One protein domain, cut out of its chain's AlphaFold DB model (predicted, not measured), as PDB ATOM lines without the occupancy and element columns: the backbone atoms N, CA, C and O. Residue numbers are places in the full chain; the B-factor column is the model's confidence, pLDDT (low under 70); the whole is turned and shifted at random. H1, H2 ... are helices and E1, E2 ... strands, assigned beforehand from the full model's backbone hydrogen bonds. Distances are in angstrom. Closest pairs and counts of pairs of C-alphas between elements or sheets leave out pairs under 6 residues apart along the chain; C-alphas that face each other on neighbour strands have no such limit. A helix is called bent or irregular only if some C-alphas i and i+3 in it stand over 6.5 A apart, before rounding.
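Overview. This is residues 168 to 309 of the 311 residues of an uncharacterized protein of Pedobacter glucosidilyticus (UniProt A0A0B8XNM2). A strongly twisted sheet of five strands curls round one long helix, H3, and a small two-strand sheet, E1 and E6, stands partly face to face with it. Helix H1 lies at one end of the longest axis, and residues 214 to 219 of a long loop stick out. The printed part has 142 residues with three named helices and seven named strands, in the order H1 E1 E2 H2 E3 E4 E5 H3 E6 E7. The large sheet is mixed, in the order E2 E3 E7 E4 E5, the small one antiparallel, and the class is mixed, helices and strands. The whole is compact, with a radius of gyration of the C-alphas of 15.3 A and spans of 46 by 35 by 32 A.

Along the chain. Find C-alpha 168 at (140.207, -42.644, 34.969); from there H1 runs to residue 180, over 18.3 A. Go on to E1, residues 196 to 199, E2, residues 204 to 209, and the short H2, residues 222 to 225. E3 is residues 228 to 233, E4 residues 240 to 248, 22.0 A long with a bend of 63 degrees at residue 245, and E5 residues 254 to 258. H3 starts at C-alpha 264, (101.473, -54.881, 30.426), and runs 30.9 A to residue 285; it is irregular, with C-alphas 265 and 268 7.1 A apart. E6 is residues 286 to 289, and E7, residues 300 to 308, runs 24.1 A to C-alpha 308 at (103.205, -31.611, 22.137).

Arrangement. Begin at E7, an inner strand: it is parallel to E3, with N 231 and O 305 2.8 A apart, and antiparallel to E4, with N 246 and O 302 at 2.8 A. E2 is antiparallel to E3, N 207 to O 230 at 2.9 A, and E4 and E5 form a hairpin, N 247 to O 255 at 2.9 A. H3 is on this sheet, which curls round it, and the two make two layers, a helix on one face of a sheet; the closest C-alphas of H3 and E5 are those of Gln 275 and Val 256, 5.9 A apart. E1 and E6 are antiparallel, N 198 to O 287 at 2.9 A, and form with the large sheet a sandwich, two sheets face to face, their facing parts 8.7 A centre to centre. H2 only grazes the large sheet, with residues 223 to 225. H1 is only just not on it, with 4 pairs of C-alphas within 10 A; Ala 178 and Ser 300 of E7 have their C-alphas 7.7 A apart. In H1 every O i to N i+4 pair is within hydrogen-bond range, in H3 14 of 18, and H2 is too short for one.

Size, cuts and confidence. The two C-alphas farthest apart, those of Leu 169 and Lys 238, are 46.8 A apart. The printed part has no cut. Look for the long links between H1 and E1, 15 residues, and between E2 and H2, 12 residues. The pLDDT is under 70 at residues 210 to 219; the mean of the printed part is 92.0.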
ATOM      1  N   THR A 168     140.302 -42.673  36.433       97.56
ATOM      2  CA  THR A 168     140.207 -42.644  34.969       97.56
ATOM      3  C   THR A 168     139.989 -44.041  34.388       97.56
ATOM      4  O   THR A 168     139.129 -44.217  33.526       97.56
ATOM      5  N   LEU A 169     140.724 -45.050  34.866       98.25
ATOM      6  CA  LEU A 169     140.551 -46.443  34.443       98.25
ATOM      7  C   LEU A 169     139.170 -46.983  34.824       98.25
ATOM      8  O   LEU A 169     138.502 -47.589  33.989       98.25
ATOM      9  N   PHE A 170     138.720 -46.711  36.049       98.25
ATOM     10  CA  PHE A 170     137.398 -47.112  36.520       98.25
ATOM     11  C   PHE A 170     136.281 -46.507  35.660       98.25
ATOM     12  O   PHE A 170     135.422 -47.234  35.164       98.25
ATOM     13  N   VAL A 171     136.322 -45.191  35.417       98.31
ATOM     14  CA  VAL A 171     135.349 -44.498  34.557       98.31
ATOM     15  C   VAL A 171     135.396 -45.037  33.130       98.31
ATOM     16  O   VAL A 171     134.346 -45.219  32.523       98.31
ATOM     17  N   THR A 172     136.587 -45.325  32.597       98.44
ATOM     18  CA  THR A 172     136.748 -45.901  31.252       98.44
ATOM     19  C   THR A 172     136.043 -47.249  31.144       98.44
ATOM     20  O   THR A 172     135.302 -47.478  30.188       98.44
ATOM     21  N   GLU A 173     136.230 -48.128  32.131       98.19
ATOM     22  CA  GLU A 173     135.591 -49.444  32.125       98.19
ATOM     23  C   GLU A 173     134.074 -49.333  32.312       98.19
ATOM     24  O   GLU A 173     133.323 -49.928  31.541       98.19
ATOM     25  N   ARG A 174     133.590 -48.508  33.253       97.81
ATOM     26  CA  ARG A 174     132.142 -48.276  33.421       97.81
ATOM     27  C   ARG A 174     131.508 -47.697  32.157       97.81
ATOM     28  O   ARG A 174     130.468 -48.183  31.726       97.81
ATOM     29  N   ALA A 175     132.157 -46.721  31.522       98.12
ATOM     30  CA  ALA A 175     131.718 -46.139  30.255       98.12
ATOM     31  C   ALA A 175     131.636 -47.190  29.138       98.12
ATOM     32  O   ALA A 175     130.659 -47.230  28.392       98.12
ATOM     33  N   LYS A 176     132.643 -48.063  29.033       98.19
ATOM     34  CA  LYS A 176     132.658 -49.164  28.067       98.19
ATOM     35  C   LYS A 176     131.496 -50.128  28.302       98.19
ATOM     36  O   LYS A 176     130.795 -50.449  27.347       98.19
ATOM     37  N   GLN A 177     131.264 -50.546  29.544       98.06
ATOM     38  CA  GLN A 177     130.164 -51.454  29.879       98.06
ATOM     39  C   GLN A 177     128.793 -50.827  29.603       98.06
ATOM     40  O   GLN A 177     127.959 -51.455  28.955       98.06
ATOM     41  N   ALA A 178     128.593 -49.562  29.985       97.38
ATOM     42  CA  ALA A 178     127.372 -48.818  29.675       97.38
ATOM     43  C   ALA A 178     127.105 -48.754  28.160       97.38
ATOM     44  O   ALA A 178     125.967 -48.867  27.719       97.38
ATOM     45  N   ASN A 179     128.156 -48.608  27.348       97.50
ATOM     46  CA  ASN A 179     128.033 -48.567  25.889       97.50
ATOM     47  C   ASN A 179     127.739 -49.935  25.264       97.50
ATOM     48  O   ASN A 179     127.040 -49.997  24.257       97.50
ATOM     49  N   LEU A 180     128.285 -51.017  25.825       97.56
ATOM     50  CA  LEU A 180     128.033 -52.383  25.355       97.56
ATOM     51  C   LEU A 180     126.629 -52.870  25.736       97.56
ATOM     52  O   LEU A 180     126.014 -53.623  24.981       97.56
ATOM     53  N   HIS A 181     126.117 -52.418  26.882       96.56
ATOM     54  CA  HIS A 181     124.848 -52.860  27.457       96.56
ATOM     55  C   HIS A 181     123.940 -51.674  27.841       96.56
ATOM     56  O   HIS A 181     123.548 -51.544  29.000       96.56
ATOM     57  N   PRO A 182     123.555 -50.807  26.884       94.31
ATOM     58  CA  PRO A 182     122.893 -49.531  27.174       94.31
ATOM     59  C   PRO A 182     121.506 -49.658  27.818       94.31
ATOM     60  O   PRO A 182     121.033 -48.705  28.429       94.31
ATOM     61  N   LEU A 183     120.845 -50.810  27.680       94.56
ATOM     62  CA  LEU A 183     119.513 -51.072  28.236       94.56
ATOM     63  C   LEU A 183     119.538 -51.954  29.493       94.56
ATOM     64  O   LEU A 183     118.482 -52.243  30.049       94.56
ATOM     65  N   ASP A 184     120.711 -52.380  29.962       95.06
ATOM     66  CA  ASP A 184     120.828 -53.168  31.188       95.06
ATOM     67  C   ASP A 184     121.068 -52.241  32.388       95.06
ATOM     68  O   ASP A 184     122.057 -51.507  32.456       95.06
ATOM     69  N   SER A 185     120.153 -52.301  33.358       92.06
ATOM     70  CA  SER A 185     120.187 -51.488  34.579       92.06
ATOM     71  C   SER A 185     121.495 -51.605  35.375       92.06
ATOM     72  O   SER A 185     121.910 -50.627  35.994       92.06
ATOM     73  N   ASN A 186     122.177 -52.756  35.329       93.38
ATOM     74  CA  ASN A 186     123.399 -53.008  36.103       93.38
ATOM     75  C   ASN A 186     124.614 -52.227  35.570       93.38
ATOM     76  O   ASN A 186     125.571 -51.939  36.301       93.38
ATOM     77  N   TYR A 187     124.574 -51.865  34.286       95.12
ATOM     78  CA  TYR A 187     125.651 -51.151  33.603       95.12
ATOM     79  C   TYR A 187     125.349 -49.669  33.393       95.12
ATOM     80  O   TYR A 187     126.189 -48.951  32.853       95.12
ATOM     81  N   LEU A 188     124.192 -49.184  33.859       93.56
ATOM     82  CA  LEU A 188     123.899 -47.759  33.834       93.56
ATOM     83  C   LEU A 188     124.922 -46.985  34.665       93.56
ATOM     84  O   LEU A 188     125.253 -47.332  35.801       93.56
ATOM     85  N   PHE A 189     125.412 -45.903  34.074       96.12
ATOM     86  CA  PHE A 189     126.417 -45.041  34.667       96.12
ATOM     87  C   PHE A 189     126.045 -43.591  34.375       96.12
ATOM     88  O   PHE A 189     125.954 -43.188  33.215       96.12
ATOM     89  N   ALA A 190     125.779 -42.809  35.420       95.75
ATOM     90  CA  ALA A 190     125.396 -41.418  35.255       95.75
ATOM     91  C   ALA A 190     126.593 -40.578  34.803       95.75
ATOM     92  O   ALA A 190     127.695 -40.682  35.342       95.75
ATOM     93  N   ALA A 191     126.367 -39.711  33.818       96.44
ATOM     94  CA  ALA A 191     127.405 -38.828  33.318       96.44
ATOM     95  C   ALA A 191     127.595 -37.619  34.236       96.44
ATOM     96  O   ALA A 191     126.648 -36.869  34.489       96.44
ATOM     97  N   ARG A 192     128.837 -37.360  34.666       94.56
ATOM     98  CA  ARG A 192     129.164 -36.168  35.469       94.56
ATOM     99  C   ARG A 192     128.803 -34.876  34.740       94.56
ATOM    100  O   ARG A 192     128.340 -33.928  35.376       94.56
ATOM    101  N   ASN A 193     129.003 -34.867  33.422       95.75
ATOM    102  CA  ASN A 193     128.480 -33.877  32.495       95.75
ATOM    103  C   ASN A 193     127.290 -34.502  31.752       95.75
ATOM    104  O   ASN A 193     127.514 -35.295  30.833       95.75
ATOM    105  N   PRO A 194     126.043 -34.178  32.133       95.94
ATOM    106  CA  PRO A 194     124.862 -34.756  31.504       95.94
ATOM    107  C   PRO A 194     124.767 -34.446  30.012       95.94
ATOM    108  O   PRO A 194     125.392 -33.504  29.517       95.94
ATOM    109  N   VAL A 195     123.940 -35.233  29.325       97.12
ATOM    110  CA  VAL A 195     123.557 -35.022  27.921       97.12
ATOM    111  C   VAL A 195     123.135 -33.570  27.706       97.12
ATOM    112  O   VAL A 195     122.437 -33.002  28.541       97.12
ATOM    113  N   LYS A 196     123.521 -32.966  26.584       97.19
ATOM    114  CA  LYS A 196     123.024 -31.640  26.205       97.19
ATOM    115  C   LYS A 196     122.125 -31.750  24.990       97.19
ATOM    116  O   LYS A 196     122.536 -32.245  23.943       97.19
ATOM    117  N   PHE A 197     120.917 -31.231  25.137       97.81
ATOM    118  CA  PHE A 197     119.963 -31.050  24.057       97.81
ATOM    119  C   PHE A 197     119.977 -29.585  23.636       97.81
ATOM    120  O   PHE A 197     119.820 -28.700  24.472       97.81
ATOM    121  N   THR A 198     120.193 -29.322  22.352       97.50
ATOM    122  CA  THR A 198     120.129 -27.966  21.793       97.50
ATOM    123  C   THR A 198     119.098 -27.941  20.681       97.50
ATOM    124  O   THR A 198     119.218 -28.701  19.722       97.50
ATOM    125  N   ALA A 199     118.093 -27.074  20.792       97.44
ATOM    126  CA  ALA A 199     117.103 -26.893  19.740       97.44
ATOM    127  C   ALA A 199     117.759 -26.357  18.462       97.44
ATOM    128  O   ALA A 199     118.455 -25.343  18.489       97.44
ATOM    129  N   ILE A 200     117.527 -27.043  17.342       97.19
ATOM    130  CA  ILE A 200     117.924 -26.578  16.002       97.19
ATOM    131  C   ILE A 200     116.713 -26.159  15.158       97.19
ATOM    132  O   ILE A 200     116.872 -25.558  14.100       97.19
ATOM    133  N   SER A 201     115.500 -26.430  15.645       96.00
ATOM    134  CA  SER A 201     114.237 -25.986  15.056       96.00
ATOM    135  C   SER A 201     113.531 -25.002  15.983       96.00
ATOM    136  O   SER A 201     113.564 -25.157  17.200       96.00
ATOM    137  N   LYS A 202     112.816 -24.031  15.405       95.19
ATOM    138  CA  LYS A 202     111.935 -23.121  16.159       95.19
ATOM    139  C   LYS A 202     110.716 -23.830  16.747       95.19
ATOM    140  O   LYS A 202     110.061 -23.272  17.619       95.19
ATOM    141  N   ASN A 203     110.417 -25.037  16.265       95.19
ATOM    142  CA  ASN A 203     109.248 -25.787  16.701       95.19
ATOM    143  C   ASN A 203     109.489 -26.587  17.990       95.19
ATOM    144  O   ASN A 203     108.576 -27.259  18.457       95.19
ATOM    145  N   ILE A 204     110.696 -26.553  18.563       97.50
ATOM    146  CA  ILE A 204     111.021 -27.280  19.791       97.50
ATOM    147  C   ILE A 204     111.794 -26.382  20.758       97.50
ATOM    148  O   ILE A 204     112.683 -25.638  20.348       97.50
ATOM    149  N   SER A 205     111.490 -26.476  22.047       97.50
ATOM    150  CA  SER A 205     112.343 -25.963  23.118       97.50
ATOM    151  C   SER A 205     112.686 -27.085  24.087       97.50
ATOM    152  O   SER A 205     111.901 -28.016  24.280       97.50
ATOM    153  N   VAL A 206     113.889 -27.017  24.657       97.00
ATOM    154  CA  VAL A 206     114.353 -27.969  25.665       97.00
ATOM    155  C   VAL A 206     115.012 -27.209  26.792       97.00
ATOM    156  O   VAL A 206     115.941 -26.436  26.560       97.00
ATOM    157  N   GLU A 207     114.557 -27.467  28.006       95.19
ATOM    158  CA  GLU A 207     115.108 -26.878  29.216       95.19
ATOM    159  C   GLU A 207     115.483 -27.985  30.186       95.19
ATOM    160  O   GLU A 207     114.723 -28.922  30.417       95.19
ATOM    161  N   LYS A 208     116.688 -27.897  30.751       92.19
ATOM    162  CA  LYS A 208     117.092 -28.806  31.818       92.19
ATOM    163  C   LYS A 208     116.429 -28.348  33.112       92.19
ATOM    164  O   LYS A 208     116.774 -27.283  33.625       92.19
ATOM    165  N   THR A 209     115.545 -29.162  33.670       83.94
ATOM    166  CA  THR A 209     114.951 -28.888  34.974       83.94
ATOM    167  C   THR A 209     115.975 -29.200  36.061       83.94
ATOM    168  O   THR A 209     116.513 -30.303  36.172       83.94
ATOM    169  N   SER A 210     116.328 -28.191  36.860       65.12
ATOM    170  CA  SER A 210     117.151 -28.408  38.046       65.12
ATOM    171  C   SER A 210     116.230 -28.785  39.197       65.12
ATOM    172  O   SER A 210     115.671 -27.917  39.856       65.12
ATOM    173  N   THR A 211     116.102 -30.079  39.475       57.25
ATOM    174  CA  THR A 211     115.362 -30.608  40.633       57.25
ATOM    175  C   THR A 211     116.111 -30.429  41.955       57.25
ATOM    176  O   THR A 211     115.974 -31.223  42.878       57.25
ATOM    177  N   PHE A 212     116.917 -29.371  42.092       54.38
ATOM    178  CA  PHE A 212     117.519 -29.043  43.378       54.38
ATOM    179  C   PHE A 212     116.469 -28.409  44.292       54.38
ATOM    180  O   PHE A 212     116.352 -27.186  44.386       54.38
ATOM    181  N   ASP A 213     115.719 -29.255  44.991       51.28
ATOM    182  CA  ASP A 213     114.873 -28.802  46.081       51.28
ATOM    183  C   ASP A 213     115.697 -28.700  47.374       51.28
ATOM    184  O   ASP A 213     116.038 -29.696  48.023       51.28
ATOM    185  N   LYS A 214     116.021 -27.458  47.758       49.28
ATOM    186  CA  LYS A 214     116.697 -27.144  49.029       49.28
ATOM    187  C   LYS A 214     115.914 -27.646  50.246       49.28
ATOM    188  O   LYS A 214     116.539 -27.915  51.269       49.28
ATOM    189  N   ALA A 215     114.587 -27.755  50.159       50.09
ATOM    190  CA  ALA A 215     113.738 -28.222  51.250       50.09
ATOM    191  C   ALA A 215     113.834 -29.743  51.451       50.09
ATOM    192  O   ALA A 215     113.727 -30.216  52.581       50.09
ATOM    193  N   LEU A 216     114.123 -30.508  50.391       51.94
ATOM    194  CA  LEU A 216     114.247 -31.973  50.434       51.94
ATOM    195  C   LEU A 216     115.667 -32.474  50.753       51.94
ATOM    196  O   LEU A 216     115.928 -33.672  50.667       51.94
ATOM    197  N   SER A 217     116.597 -31.590  51.137       52.00
ATOM    198  CA  SER A 217     117.987 -31.944  51.488       52.00
ATOM    199  C   SER A 217     118.744 -32.725  50.396       52.00
ATOM    200  O   SER A 217     119.659 -33.494  50.693       52.00
ATOM    201  N   GLN A 218     118.377 -32.549  49.123       57.41
ATOM    202  CA  GLN A 218     119.043 -33.240  48.018       57.41
ATOM    203  C   GLN A 218     120.427 -32.632  47.751       57.41
ATOM    204  O   GLN A 218     120.605 -31.414  47.777       57.41
ATOM    205  N   SER A 219     121.437 -33.471  47.496       67.31
ATOM    206  CA  SER A 219     122.785 -32.985  47.175       67.31
ATOM    207  C   SER A 219     122.833 -32.415  45.754       67.31
ATOM    208  O   SER A 219     122.094 -32.850  44.869       67.31
ATOM    209  N   LYS A 220     123.756 -31.476  45.492       72.69
ATOM    210  CA  LYS A 220     123.992 -30.921  44.139       72.69
ATOM    211  C   LYS A 220     124.237 -32.006  43.083       72.69
ATOM    212  O   LYS A 220     124.004 -31.778  41.899       72.69
ATOM    213  N   SER A 221     124.697 -33.180  43.509       81.31
ATOM    214  CA  SER A 221     124.980 -34.301  42.626       81.31
ATOM    215  C   SER A 221     123.733 -34.933  42.016       81.31
ATOM    216  O   SER A 221     123.824 -35.527  40.944       81.31
ATOM    217  N   TYR A 222     122.559 -34.744  42.625       81.50
ATOM    218  CA  TYR A 222     121.290 -35.217  42.069       81.50
ATOM    219  C   TYR A 222     121.062 -34.691  40.642       81.50
ATOM    220  O   TYR A 222     120.692 -35.449  39.753       81.50
ATOM    221  N   ALA A 223     121.431 -33.431  40.387       84.88
ATOM    222  CA  ALA A 223     121.245 -32.764  39.096       84.88
ATOM    223  C   ALA A 223     122.020 -33.393  37.920       84.88
ATOM    224  O   ALA A 223     121.756 -33.053  36.760       84.88
ATOM    225  N   TYR A 224     123.019 -34.242  38.186       90.75
ATOM    226  CA  TYR A 224     123.705 -35.013  37.145       90.75
ATOM    227  C   TYR A 224     123.464 -36.521  37.254       90.75
ATOM    228  O   TYR A 224     123.584 -37.206  36.244       90.75
ATOM    229  N   LEU A 225     123.113 -37.034  38.438       91.50
ATOM    230  CA  LEU A 225     122.729 -38.437  38.617       91.50
ATOM    231  C   LEU A 225     121.380 -38.751  37.965       91.50
ATOM    232  O   LEU A 225     121.224 -39.814  37.371       91.50
ATOM    233  N   TYR A 226     120.438 -37.812  38.048       91.25
ATOM    234  CA  TYR A 226     119.081 -37.944  37.522       91.25
ATOM    235  C   TYR A 226     118.728 -36.694  36.707       91.25
ATOM    236  O   TYR A 226     117.956 -35.848  37.151       91.25
ATOM    237  N   PRO A 227     119.366 -36.494  35.542       93.56
ATOM    238  CA  PRO A 227     119.121 -35.311  34.736       93.56
ATOM    239  C   PRO A 227     117.724 -35.371  34.104       93.56
ATOM    240  O   PRO A 227     117.379 -36.326  33.402       93.56
ATOM    241  N   GLU A 228     116.956 -34.314  34.325       94.50
ATOM    242  CA  GLU A 228     115.591 -34.147  33.839       94.50
ATOM    243  C   GLU A 228     115.511 -33.002  32.823       94.50
ATOM    244  O   GLU A 228     116.244 -32.010  32.923       94.50
ATOM    245  N   TYR A 229     114.635 -33.156  31.829       96.44
ATOM    246  CA  TYR A 229     114.429 -32.166  30.776       96.44
ATOM    247  C   TYR A 229     112.950 -31.980  30.470       96.44
ATOM    248  O   TYR A 229     112.230 -32.953  30.247       96.44
ATOM    249  N   GLU A 230     112.527 -30.727  30.365       97.12
ATOM    250  CA  GLU A 230     111.257 -30.350  29.762       97.12
ATOM    251  C   GLU A 230     111.454 -30.103  28.271       97.12
ATOM    252  O   GLU A 230     112.336 -29.348  27.862       97.12
ATOM    253  N   VAL A 231     110.631 -30.750  27.453       97.62
ATOM    254  CA  VAL A 231     110.665 -30.657  25.996       97.62
ATOM    255  C   VAL A 231     109.298 -30.196  25.519       97.62
ATOM    256  O   VAL A 231     108.314 -30.919  25.654       97.62
ATOM    257  N   ASN A 232     109.230 -29.005  24.928       97.81
ATOM    258  CA  ASN A 232     107.994 -28.469  24.370       97.81
ATOM    259  C   ASN A 232     108.080 -28.466  22.847       97.81
ATOM    260  O   ASN A 232     108.978 -27.854  22.275       97.81
ATOM    261  N   ILE A 233     107.139 -29.138  22.197       97.44
ATOM    262  CA  ILE A 233     107.024 -29.247  20.746       97.44
ATOM    263  C   ILE A 233     105.773 -28.478  20.311       97.44
ATOM    264  O   ILE A 233     104.664 -28.782  20.752       97.44
ATOM    265  N   SER A 234     105.962 -27.504  19.429       94.75
ATOM    266  CA  SER A 234     104.899 -26.841  18.663       94.75
ATOM    267  C   SER A 234     104.728 -27.536  17.314       94.75
ATOM    268  O   SER A 234     105.655 -28.187  16.818       94.75
ATOM    269  N   LYS A 235     103.540 -27.432  16.719       91.94
ATOM    270  CA  LYS A 235     103.158 -28.131  15.480       91.94
ATOM    271  C   LYS A 235     103.315 -29.651  15.552       91.94
ATOM    272  O   LYS A 235     103.717 -30.305  14.587       91.94
ATOM    273  N   ALA A 236     103.016 -30.222  16.710       93.50
ATOM    274  CA  ALA A 236     102.901 -31.655  16.884       93.50
ATOM    275  C   ALA A 236     101.652 -32.189  16.167       93.50
ATOM    276  O   ALA A 236     100.631 -31.517  16.058       93.50
ATOM    277  N   TYR A 237     101.709 -33.446  15.733       90.56
ATOM    278  CA  TYR A 237     100.589 -34.121  15.064       90.56
ATOM    279  C   TYR A 237      99.308 -34.217  15.913       90.56
ATOM    280  O   TYR A 237      98.215 -34.356  15.372       90.56
ATOM    281  N   LYS A 238      99.451 -34.199  17.242       92.75
ATOM    282  CA  LYS A 238      98.362 -34.156  18.219       92.75
ATOM    283  C   LYS A 238      98.873 -33.563  19.524       92.75
ATOM    284  O   LYS A 238     100.083 -33.504  19.751       92.75
ATOM    285  N   GLU A 239      97.951 -33.215  20.408       95.50
ATOM    286  CA  GLU A 239      98.298 -32.845  21.774       95.50
ATOM    287  C   GLU A 239      98.682 -34.070  22.604       95.50
ATOM    288  O   GLU A 239      98.028 -35.117  22.553       95.50
ATOM    289  N   PHE A 240      99.764 -33.948  23.368       95.25
ATOM    290  CA  PHE A 240     100.181 -34.971  24.319       95.25
ATOM    291  C   PHE A 240     101.058 -34.388  25.424       95.25
ATOM    292  O   PHE A 240     101.678 -33.336  25.261       95.25
ATOM    293  N   ASN A 241     101.122 -35.101  26.544       96.00
ATOM    294  CA  ASN A 241     102.004 -34.804  27.662       96.00
ATOM    295  C   ASN A 241     102.473 -36.126  28.273       96.00
ATOM    296  O   ASN A 241     101.662 -36.860  28.837       96.00
ATOM    297  N   PHE A 242     103.753 -36.447  28.114       95.50
ATOM    298  CA  PHE A 242     104.320 -37.723  28.536       95.50
ATOM    299  C   PHE A 242     105.586 -37.526  29.361       95.50
ATOM    300  O   PHE A 242     106.385 -36.638  29.081       95.50
ATOM    301  N   ALA A 243     105.788 -38.415  30.330       95.12
ATOM    302  CA  ALA A 243     107.014 -38.512  31.106       95.12
ATOM    303  C   ALA A 243     107.611 -39.907  30.915       95.12
ATOM    304  O   ALA A 243     106.939 -40.907  31.171       95.12
ATOM    305  N   PHE A 244     108.854 -39.984  30.446       96.75
ATOM    306  CA  PHE A 244     109.535 -41.260  30.233       96.75
ATOM    307  C   PHE A 244     111.056 -41.111  30.293       96.75
ATOM    308  O   PHE A 244     111.616 -40.029  30.119       96.75
ATOM    309  N   ARG A 245     111.733 -42.223  30.571       97.38
ATOM    310  CA  ARG A 245     113.184 -42.321  30.703       97.38
ATOM    311  C   ARG A 245     113.796 -42.811  29.399       97.38
ATOM    312  O   ARG A 245     113.286 -43.734  28.763       97.38
ATOM    313  N   VAL A 246     114.903 -42.200  29.006       98.00
ATOM    314  CA  VAL A 246     115.550 -42.404  27.708       98.00
ATOM    315  C   VAL A 246     117.036 -42.639  27.907       98.00
ATOM    316  O   VAL A 246     117.689 -41.916  28.659       98.00
ATOM    317  N   ILE A 247     117.578 -43.631  27.207       98.19
ATOM    318  CA  ILE A 247     119.021 -43.800  27.067       98.19
ATOM    319  C   ILE A 247     119.492 -43.004  25.862       98.19
ATOM    320  O   ILE A 247     118.966 -43.155  24.759       98.19
ATOM    321  N   VAL A 248     120.506 -42.175  26.089       98.19
ATOM    322  CA  VAL A 248     121.213 -41.440  25.043       98.19
ATOM    323  C   VAL A 248     122.555 -42.111  24.818       98.19
ATOM    324  O   VAL A 248     123.432 -42.040  25.678       98.19
ATOM    325  N   GLU A 249     122.705 -42.783  23.682       97.38
ATOM    326  CA  GLU A 249     123.934 -43.475  23.295       97.38
ATOM    327  C   GLU A 249     125.045 -42.480  22.893       97.38
ATOM    328  O   GLU A 249     124.807 -41.296  22.643       97.38
ATOM    329  N   THR A 250     126.286 -42.957  22.760       96.88
ATOM    330  CA  THR A 250     127.439 -42.127  22.346       96.88
ATOM    331  C   THR A 250     127.332 -41.569  20.926       96.88
ATOM    332  O   THR A 250     128.011 -40.595  20.600       96.88
ATOM    333  N   SER A 251     126.477 -42.159  20.093       95.75
ATOM    334  CA  SER A 251     126.125 -41.672  18.757       95.75
ATOM    335  C   SER A 251     125.105 -40.528  18.776       95.75
ATOM    336  O   SER A 251     124.891 -39.894  17.749       95.75
ATOM    337  N   GLY A 252     124.465 -40.266  19.922       95.19
ATOM    338  CA  GLY A 252     123.304 -39.379  20.034       95.19
ATOM    339  C   GLY A 252     121.964 -40.076  19.771       95.19
ATOM    340  O   GLY A 252     120.924 -39.432  19.872       95.19
ATOM    341  N   LYS A 253     121.963 -41.383  19.471       96.69
ATOM    342  CA  LYS A 253     120.734 -42.173  19.335       96.69
ATOM    343  C   LYS A 253     119.977 -42.229  20.664       96.69
ATOM    344  O   LYS A 253     120.572 -42.457  21.718       96.69
ATOM    345  N   LEU A 254     118.662 -42.045  20.584       97.88
ATOM    346  CA  LEU A 254     117.748 -42.060  21.719       97.88
ATOM    347  C   LEU A 254     116.950 -43.365  21.722       97.88
ATOM    348  O   LEU A 254     116.333 -43.712  20.717       97.88
ATOM    349  N   THR A 255     116.930 -44.067  22.850       97.81
ATOM    350  CA  THR A 255     116.122 -45.282  23.022       97.81
ATOM    351  C   THR A 255     115.260 -45.160  24.271       97.81
ATOM    352  O   THR A 255     115.773 -44.847  25.346       97.81
ATOM    353  N   VAL A 256     113.955 -45.422  24.150       97.62
ATOM    354  CA  VAL A 256     113.053 -45.470  25.310       97.62
ATOM    355  C   VAL A 256     113.491 -46.592  26.247       97.62
ATOM    356  O   VAL A 256     113.465 -47.767  25.877       97.62
ATOM    357  N   TYR A 257     113.860 -46.219  27.467       96.56
ATOM    358  CA  TYR A 257     114.286 -47.147  28.505       96.56
ATOM    359  C   TYR A 257     113.086 -47.652  29.293       96.56
ATOM    360  O   TYR A 257     112.748 -48.833  29.238       96.56
ATOM    361  N   ASP A 258     112.391 -46.733  29.955       94.19
ATOM    362  CA  ASP A 258     111.302 -47.052  30.868       94.19
ATOM    363  C   ASP A 258     110.302 -45.898  30.972       94.19
ATOM    364  O   ASP A 258     110.639 -44.747  30.693       94.19
ATOM    365  N   PHE A 259     109.070 -46.199  31.361       94.00
ATOM    366  CA  PHE A 259     107.988 -45.239  31.521       94.00
ATOM    367  C   PHE A 259     106.915 -45.792  32.467       94.00
ATOM    368  O   PHE A 259     106.759 -47.008  32.567       94.00
ATOM    369  N   PRO A 260     106.133 -44.929  33.138       86.44
ATOM    370  CA  PRO A 260     105.020 -45.392  33.958       86.44
ATOM    371  C   PRO A 260     103.967 -46.112  33.100       86.44
ATOM    372  O   PRO A 260     103.360 -45.492  32.227       86.44
ATOM    373  N   THR A 261     103.726 -47.397  33.367       82.31
ATOM    374  CA  THR A 261     102.592 -48.162  32.826       82.31
ATOM    375  C   THR A 261     101.919 -48.961  33.942       82.31
ATOM    376  O   THR A 261     102.580 -49.405  34.878       82.31
ATOM    377  N   PHE A 262     100.599 -49.121  33.852       73.69
ATOM    378  CA  PHE A 262      99.794 -49.938  34.772       73.69
ATOM    379  C   PHE A 262      99.248 -51.204  34.102       73.69
ATOM    380  O   PHE A 262      98.567 -51.993  34.748       73.69
ATOM    381  N   ASP A 263      99.520 -51.366  32.808       83.19
ATOM    382  CA  ASP A 263      98.969 -52.414  31.963       83.19
ATOM    383  C   ASP A 263     100.064 -52.940  31.023       83.19
ATOM    384  O   ASP A 263     100.591 -52.210  30.174       83.19
ATOM    385  N   GLU A 264     100.434 -54.206  31.210       78.56
ATOM    386  CA  GLU A 264     101.473 -54.881  30.426       78.56
ATOM    387  C   GLU A 264     101.036 -55.081  28.964       78.56
ATOM    388  O   GLU A 264     101.867 -55.014  28.054       78.56
ATOM    389  N   ASP A 265      99.728 -55.221  28.706       80.75
ATOM    390  CA  ASP A 265      99.201 -55.481  27.361       80.75
ATOM    391  C   ASP A 265      99.379 -54.268  26.433       80.75
ATOM    392  O   ASP A 265      99.589 -54.409  25.221       80.75
ATOM    393  N   THR A 266      99.361 -53.054  26.993       86.62
ATOM    394  CA  THR A 266      99.553 -51.810  26.236       86.62
ATOM    395  C   THR A 266     100.986 -51.284  26.251       86.62
ATOM    396  O   THR A 266     101.312 -50.418  25.429       86.62
ATOM    397  N   GLU A 267     101.882 -51.839  27.076       89.31
ATOM    398  CA  GLU A 267     103.270 -51.375  27.209       89.31
ATOM    399  C   GLU A 267     103.987 -51.337  25.850       89.31
ATOM    400  O   GLU A 267     104.580 -50.328  25.458       89.31
ATOM    401  N   LYS A 268     103.886 -52.414  25.065       90.62
ATOM    402  CA  LYS A 268     104.551 -52.503  23.756       90.62
ATOM    403  C   LYS A 268     104.054 -51.437  22.778       90.62
ATOM    404  O   LYS A 268     104.837 -50.923  21.974       90.62
ATOM    405  N   ALA A 269     102.762 -51.115  22.818       91.31
ATOM    406  CA  ALA A 269     102.179 -50.072  21.982       91.31
ATOM    407  C   ALA A 269     102.641 -48.680  22.440       91.31
ATOM    408  O   ALA A 269     103.078 -47.882  21.610       91.31
ATOM    409  N   GLN A 270     102.636 -48.414  23.749       92.19
ATOM    410  CA  GLN A 270     103.110 -47.150  24.322       92.19
ATOM    411  C   GLN A 270     104.596 -46.912  24.041       92.19
ATOM    412  O   GLN A 270     104.967 -45.839  23.568       92.19
ATOM    413  N   ARG A 271     105.441 -47.936  24.205       94.75
ATOM    414  CA  ARG A 271     106.872 -47.861  23.880       94.75
ATOM    415  C   ARG A 271     107.108 -47.450  22.429       94.75
ATOM    416  O   ARG A 271     107.968 -46.615  22.170       94.75
ATOM    417  N   LYS A 272     106.328 -47.991  21.484       94.94
ATOM    418  CA  LYS A 272     106.393 -47.588  20.067       94.94
ATOM    419  C   LYS A 272     105.987 -46.131  19.862       94.94
ATOM    420  O   LYS A 272     106.618 -45.447  19.064       94.94
ATOM    421  N   VAL A 273     104.965 -45.652  20.571       94.50
ATOM    422  CA  VAL A 273     104.552 -44.241  20.516       94.50
ATOM    423  C   VAL A 273     105.669 -43.337  21.034       94.50
ATOM    424  O   VAL A 273     106.032 -42.378  20.358       94.50
ATOM    425  N   PHE A 274     106.252 -43.656  22.190       96.50
ATOM    426  CA  PHE A 274     107.342 -42.871  22.770       96.50
ATOM    427  C   PHE A 274     108.590 -42.901  21.894       96.50
ATOM    428  O   PHE A 274     109.161 -41.848  21.624       96.50
ATOM    429  N   GLN A 275     108.960 -44.066  21.356       97.69
ATOM    430  CA  GLN A 275     110.081 -44.170  20.424       97.69
ATOM    431  C   GLN A 275     109.815 -43.365  19.145       97.69
ATOM    432  O   GLN A 275     110.688 -42.633  18.697       97.69
ATOM    433  N   GLY A 276     108.586 -43.392  18.618       96.19
ATOM    434  CA  GLY A 276     108.192 -42.558  17.482       96.19
ATOM    435  C   GLY A 276     108.317 -41.057  17.761       96.19
ATOM    436  O   GLY A 276     108.736 -40.307  16.883       96.19
ATOM    437  N   ILE A 277     108.020 -40.599  18.984       96.38
ATOM    438  CA  ILE A 277     108.248 -39.199  19.380       96.38
ATOM    439  C   ILE A 277     109.746 -38.867  19.356       96.38
ATOM    440  O   ILE A 277     110.126 -37.808  18.848       96.38
ATOM    441  N   LEU A 278     110.593 -39.764  19.873       97.56
ATOM    442  CA  LEU A 278     112.045 -39.586  19.855       97.56
ATOM    443  C   LEU A 278     112.585 -39.496  18.424       97.56
ATOM    444  O   LEU A 278     113.301 -38.549  18.104       97.56
ATOM    445  N   ASP A 279     112.201 -40.442  17.570       96.75
ATOM    446  CA  ASP A 279     112.735 -40.588  16.215       96.75
ATOM    447  C   ASP A 279     112.245 -39.478  15.270       96.75
ATOM    448  O   ASP A 279     112.992 -39.008  14.413       96.75
ATOM    449  N   VAL A 280     110.991 -39.033  15.418       94.50
ATOM    450  CA  VAL A 280     110.390 -38.024  14.531       94.50
ATOM    451  C   VAL A 280     110.706 -36.605  14.987       94.50
ATOM    452  O   VAL A 280     111.063 -35.769  14.157       94.50
ATOM    453  N   TYR A 281     110.580 -36.310  16.282       95.69
ATOM    454  CA  TYR A 281     110.770 -34.949  16.782       95.69
ATOM    455  C   TYR A 281     112.189 -34.738  17.288       95.69
ATOM    456  O   TYR A 281     112.922 -33.927  16.731       95.69
ATOM    457  N   LEU A 282     112.599 -35.457  18.332       96.56
ATOM    458  CA  LEU A 282     113.828 -35.116  19.048       96.56
ATOM    459  C   LEU A 282     115.075 -35.354  18.189       96.56
ATOM    460  O   LEU A 282     115.925 -34.471  18.123       96.56
ATOM    461  N   ALA A 283     115.156 -36.477  17.477       94.94
ATOM    462  CA  ALA A 283     116.294 -36.788  16.611       94.94
ATOM    463  C   ALA A 283     116.452 -35.800  15.438       94.94
ATOM    464  O   ALA A 283     117.574 -35.535  15.015       94.94
ATOM    465  N   ASN A 284     115.350 -35.228  14.935       95.06
ATOM    466  CA  ASN A 284     115.370 -34.317  13.783       95.06
ATOM    467  C   ASN A 284     115.426 -32.834  14.172       95.06
ATOM    468  O   ASN A 284     115.858 -32.002  13.377       95.06
ATOM    469  N   MET A 285     114.948 -32.478  15.365       97.06
ATOM    470  CA  MET A 285     114.794 -31.084  15.795       97.06
ATOM    471  C   MET A 285     115.790 -30.666  16.879       97.06
ATOM    472  O   MET A 285     115.852 -29.476  17.208       97.06
ATOM    473  N   LEU A 286     116.586 -31.602  17.410       97.75
ATOM    474  CA  LEU A 286     117.625 -31.336  18.401       97.75
ATOM    475  C   LEU A 286     119.007 -31.754  17.901       97.75
ATOM    476  O   LEU A 286     119.195 -32.818  17.320       97.75
ATOM    477  N   LYS A 287     120.010 -30.949  18.246       97.75
ATOM    478  CA  LYS A 287     121.399 -31.396  18.321       97.75
ATOM    479  C   LYS A 287     121.611 -32.052  19.686       97.75
ATOM    480  O   LYS A 287     121.382 -31.418  20.718       97.75
ATOM    481  N   ILE A 288     122.057 -33.306  19.679       97.94
ATOM    482  CA  ILE A 288     122.230 -34.131  20.879       97.94
ATOM    483  C   ILE A 288     123.724 -34.339  21.121       97.94
ATOM    484  O   ILE A 288     124.415 -34.963  20.318       97.94
ATOM    485  N   GLU A 289     124.231 -33.816  22.235       97.62
ATOM    486  CA  GLU A 289     125.594 -34.079  22.695       97.62
ATOM    487  C   GLU A 289     125.549 -35.116  23.827       97.62
ATOM    488  O   GLU A 289     124.965 -34.831  24.877       97.62
ATOM    489  N   PRO A 290     126.149 -36.309  23.649       97.50
ATOM    490  CA  PRO A 290     126.129 -37.357  24.664       97.50
ATOM    491  C   PRO A 290     126.750 -36.923  25.991       97.50
ATOM    492  O   PRO A 290     127.692 -36.120  26.031       97.50
ATOM    493  N   GLY A 291     126.263 -37.529  27.074       97.38
ATOM    494  CA  GLY A 291     126.851 -37.377  28.398       97.38
ATOM    495  C   GLY A 291     128.292 -37.884  28.437       97.38
ATOM    496  O   GLY A 291     128.686 -38.774  27.678       97.38
ATOM    497  N   ASN A 292     129.102 -37.288  29.307       98.12
ATOM    498  CA  ASN A 292     130.470 -37.734  29.530       98.12
ATOM    499  C   ASN A 292     130.917 -37.585  30.984       98.12
ATOM    500  O   ASN A 292     130.453 -36.714  31.723       98.12
ATOM    501  N   THR A 293     131.897 -38.399  31.352       97.94
ATOM    502  CA  THR A 293     132.601 -38.324  32.632       97.94
ATOM    503  C   THR A 293     134.093 -38.331  32.338       97.94
ATOM    504  O   THR A 293     134.566 -39.162  31.568       97.94
ATOM    505  N   LEU A 294     134.838 -37.360  32.874       96.56
ATOM    506  CA  LEU A 294     136.268 -37.165  32.571       96.56
ATOM    507  C   LEU A 294     136.580 -37.018  31.065       96.56
ATOM    508  O   LEU A 294     137.653 -37.394  30.607       96.56
ATOM    509  N   GLY A 295     135.633 -36.490  30.281       96.62
ATOM    510  CA  GLY A 295     135.757 -36.369  28.823       96.62
ATOM    511  C   GLY A 295     135.450 -37.653  28.041       96.62
ATOM    512  O   GLY A 295     135.426 -37.622  26.812       96.62
ATOM    513  N   ILE A 296     135.154 -38.766  28.719       98.06
ATOM    514  CA  ILE A 296     134.792 -40.042  28.094       98.06
ATOM    515  C   ILE A 296     133.280 -40.067  27.883       98.06
ATOM    516  O   ILE A 296     132.517 -40.052  28.850       98.06
ATOM    517  N   LYS A 297     132.837 -40.081  26.622       98.25
ATOM    518  CA  LYS A 297     131.412 -40.181  26.273       98.25
ATOM    519  C   LYS A 297     130.885 -41.582  26.567       98.25
ATOM    520  O   LYS A 297     131.534 -42.568  26.214       98.25
ATOM    521  N   HIS A 298     129.692 -41.670  27.142       98.00
ATOM    522  CA  HIS A 298     129.030 -42.950  27.378       98.00
ATOM    523  C   HIS A 298     127.506 -42.843  27.348       98.00
ATOM    524  O   HIS A 298     126.937 -41.763  27.538       98.00
ATOM    525  N   ALA A 299     126.855 -43.986  27.130       97.75
ATOM    526  CA  ALA A 299     125.418 -44.132  27.252       97.75
ATOM    527  C   ALA A 299     124.965 -43.638  28.631       97.75
ATOM    528  O   ALA A 299     125.582 -43.957  29.652       97.75
ATOM    529  N   SER A 300     123.937 -42.796  28.646       96.75
ATOM    530  CA  SER A 300     123.464 -42.128  29.859       96.75
ATOM    531  C   SER A 300     121.944 -42.108  29.898       96.75
ATOM    532  O   SER A 300     121.302 -41.842  28.881       96.75
ATOM    533  N   LEU A 301     121.382 -42.356  31.080       97.06
ATOM    534  CA  LEU A 301     119.947 -42.271  31.325       97.06
ATOM    535  C   LEU A 301     119.543 -40.821  31.610       97.06
ATOM    536  O   LEU A 301     120.177 -40.140  32.416       97.06
ATOM    537  N   VAL A 302     118.474 -40.371  30.966       96.75
ATOM    538  CA  VAL A 302     117.831 -39.079  31.219       96.75
ATOM    539  C   VAL A 302     116.327 -39.271  31.371       96.75
ATOM    540  O   VAL A 302     115.759 -40.214  30.821       96.75
ATOM    541  N   THR A 303     115.673 -38.360  32.077       96.50
ATOM    542  CA  THR A 303     114.209 -38.300  32.153       96.50
ATOM    543  C   THR A 303     113.717 -37.144  31.294       96.50
ATOM    544  O   THR A 303     114.241 -36.035  31.387       96.50
ATOM    545  N   LEU A 304     112.717 -37.399  30.451       97.25
ATOM    546  CA  LEU A 304     112.109 -36.399  29.581       97.25
ATOM    547  C   LEU A 304     110.639 -36.199  29.949       97.25
ATOM    548  O   LEU A 304     109.884 -37.167  30.044       97.25
ATOM    549  N   TYR A 305     110.240 -34.938  30.069       97.00
ATOM    550  CA  TYR A 305     108.858 -34.482  30.150       97.00
ATOM    551  C   TYR A 305     108.511 -33.816  28.820       97.00
ATOM    552  O   TYR A 305     108.909 -32.683  28.561       97.00
ATOM    553  N   VAL A 306     107.832 -34.545  27.935       97.19
ATOM    554  CA  VAL A 306     107.593 -34.125  26.553       97.19
ATOM    555  C   VAL A 306     106.144 -33.702  26.365       97.19
ATOM    556  O   VAL A 306     105.222 -34.511  26.505       97.19
ATOM    557  N   LYS A 307     105.954 -32.444  25.973       97.81
ATOM    558  CA  LYS A 307     104.657 -31.848  25.667       97.81
ATOM    559  C   LYS A 307     104.568 -31.483  24.191       97.81
ATOM    560  O   LYS A 307     105.410 -30.748  23.684       97.81
ATOM    561  N   GLY A 308     103.533 -31.969  23.516       96.69
ATOM    562  CA  GLY A 308     103.205 -31.611  22.137       96.69
ATOM    563  C   GLY A 308     101.947 -30.755  22.073       96.69
ATOM    564  O   GLY A 308     100.965 -31.058  22.752       96.69
ATOM    565  N   LYS A 309     101.970 -29.708  21.247       95.19
ATOM    566  CA  LYS A 309     100.810 -28.881  20.884       95.19
ATOM    567  C   LYS A 309     100.683 -28.790  19.369       95.19
ATOM    568  O   LYS A 309     101.698 -28.793  18.683       95.19
TER     569      LYS A 309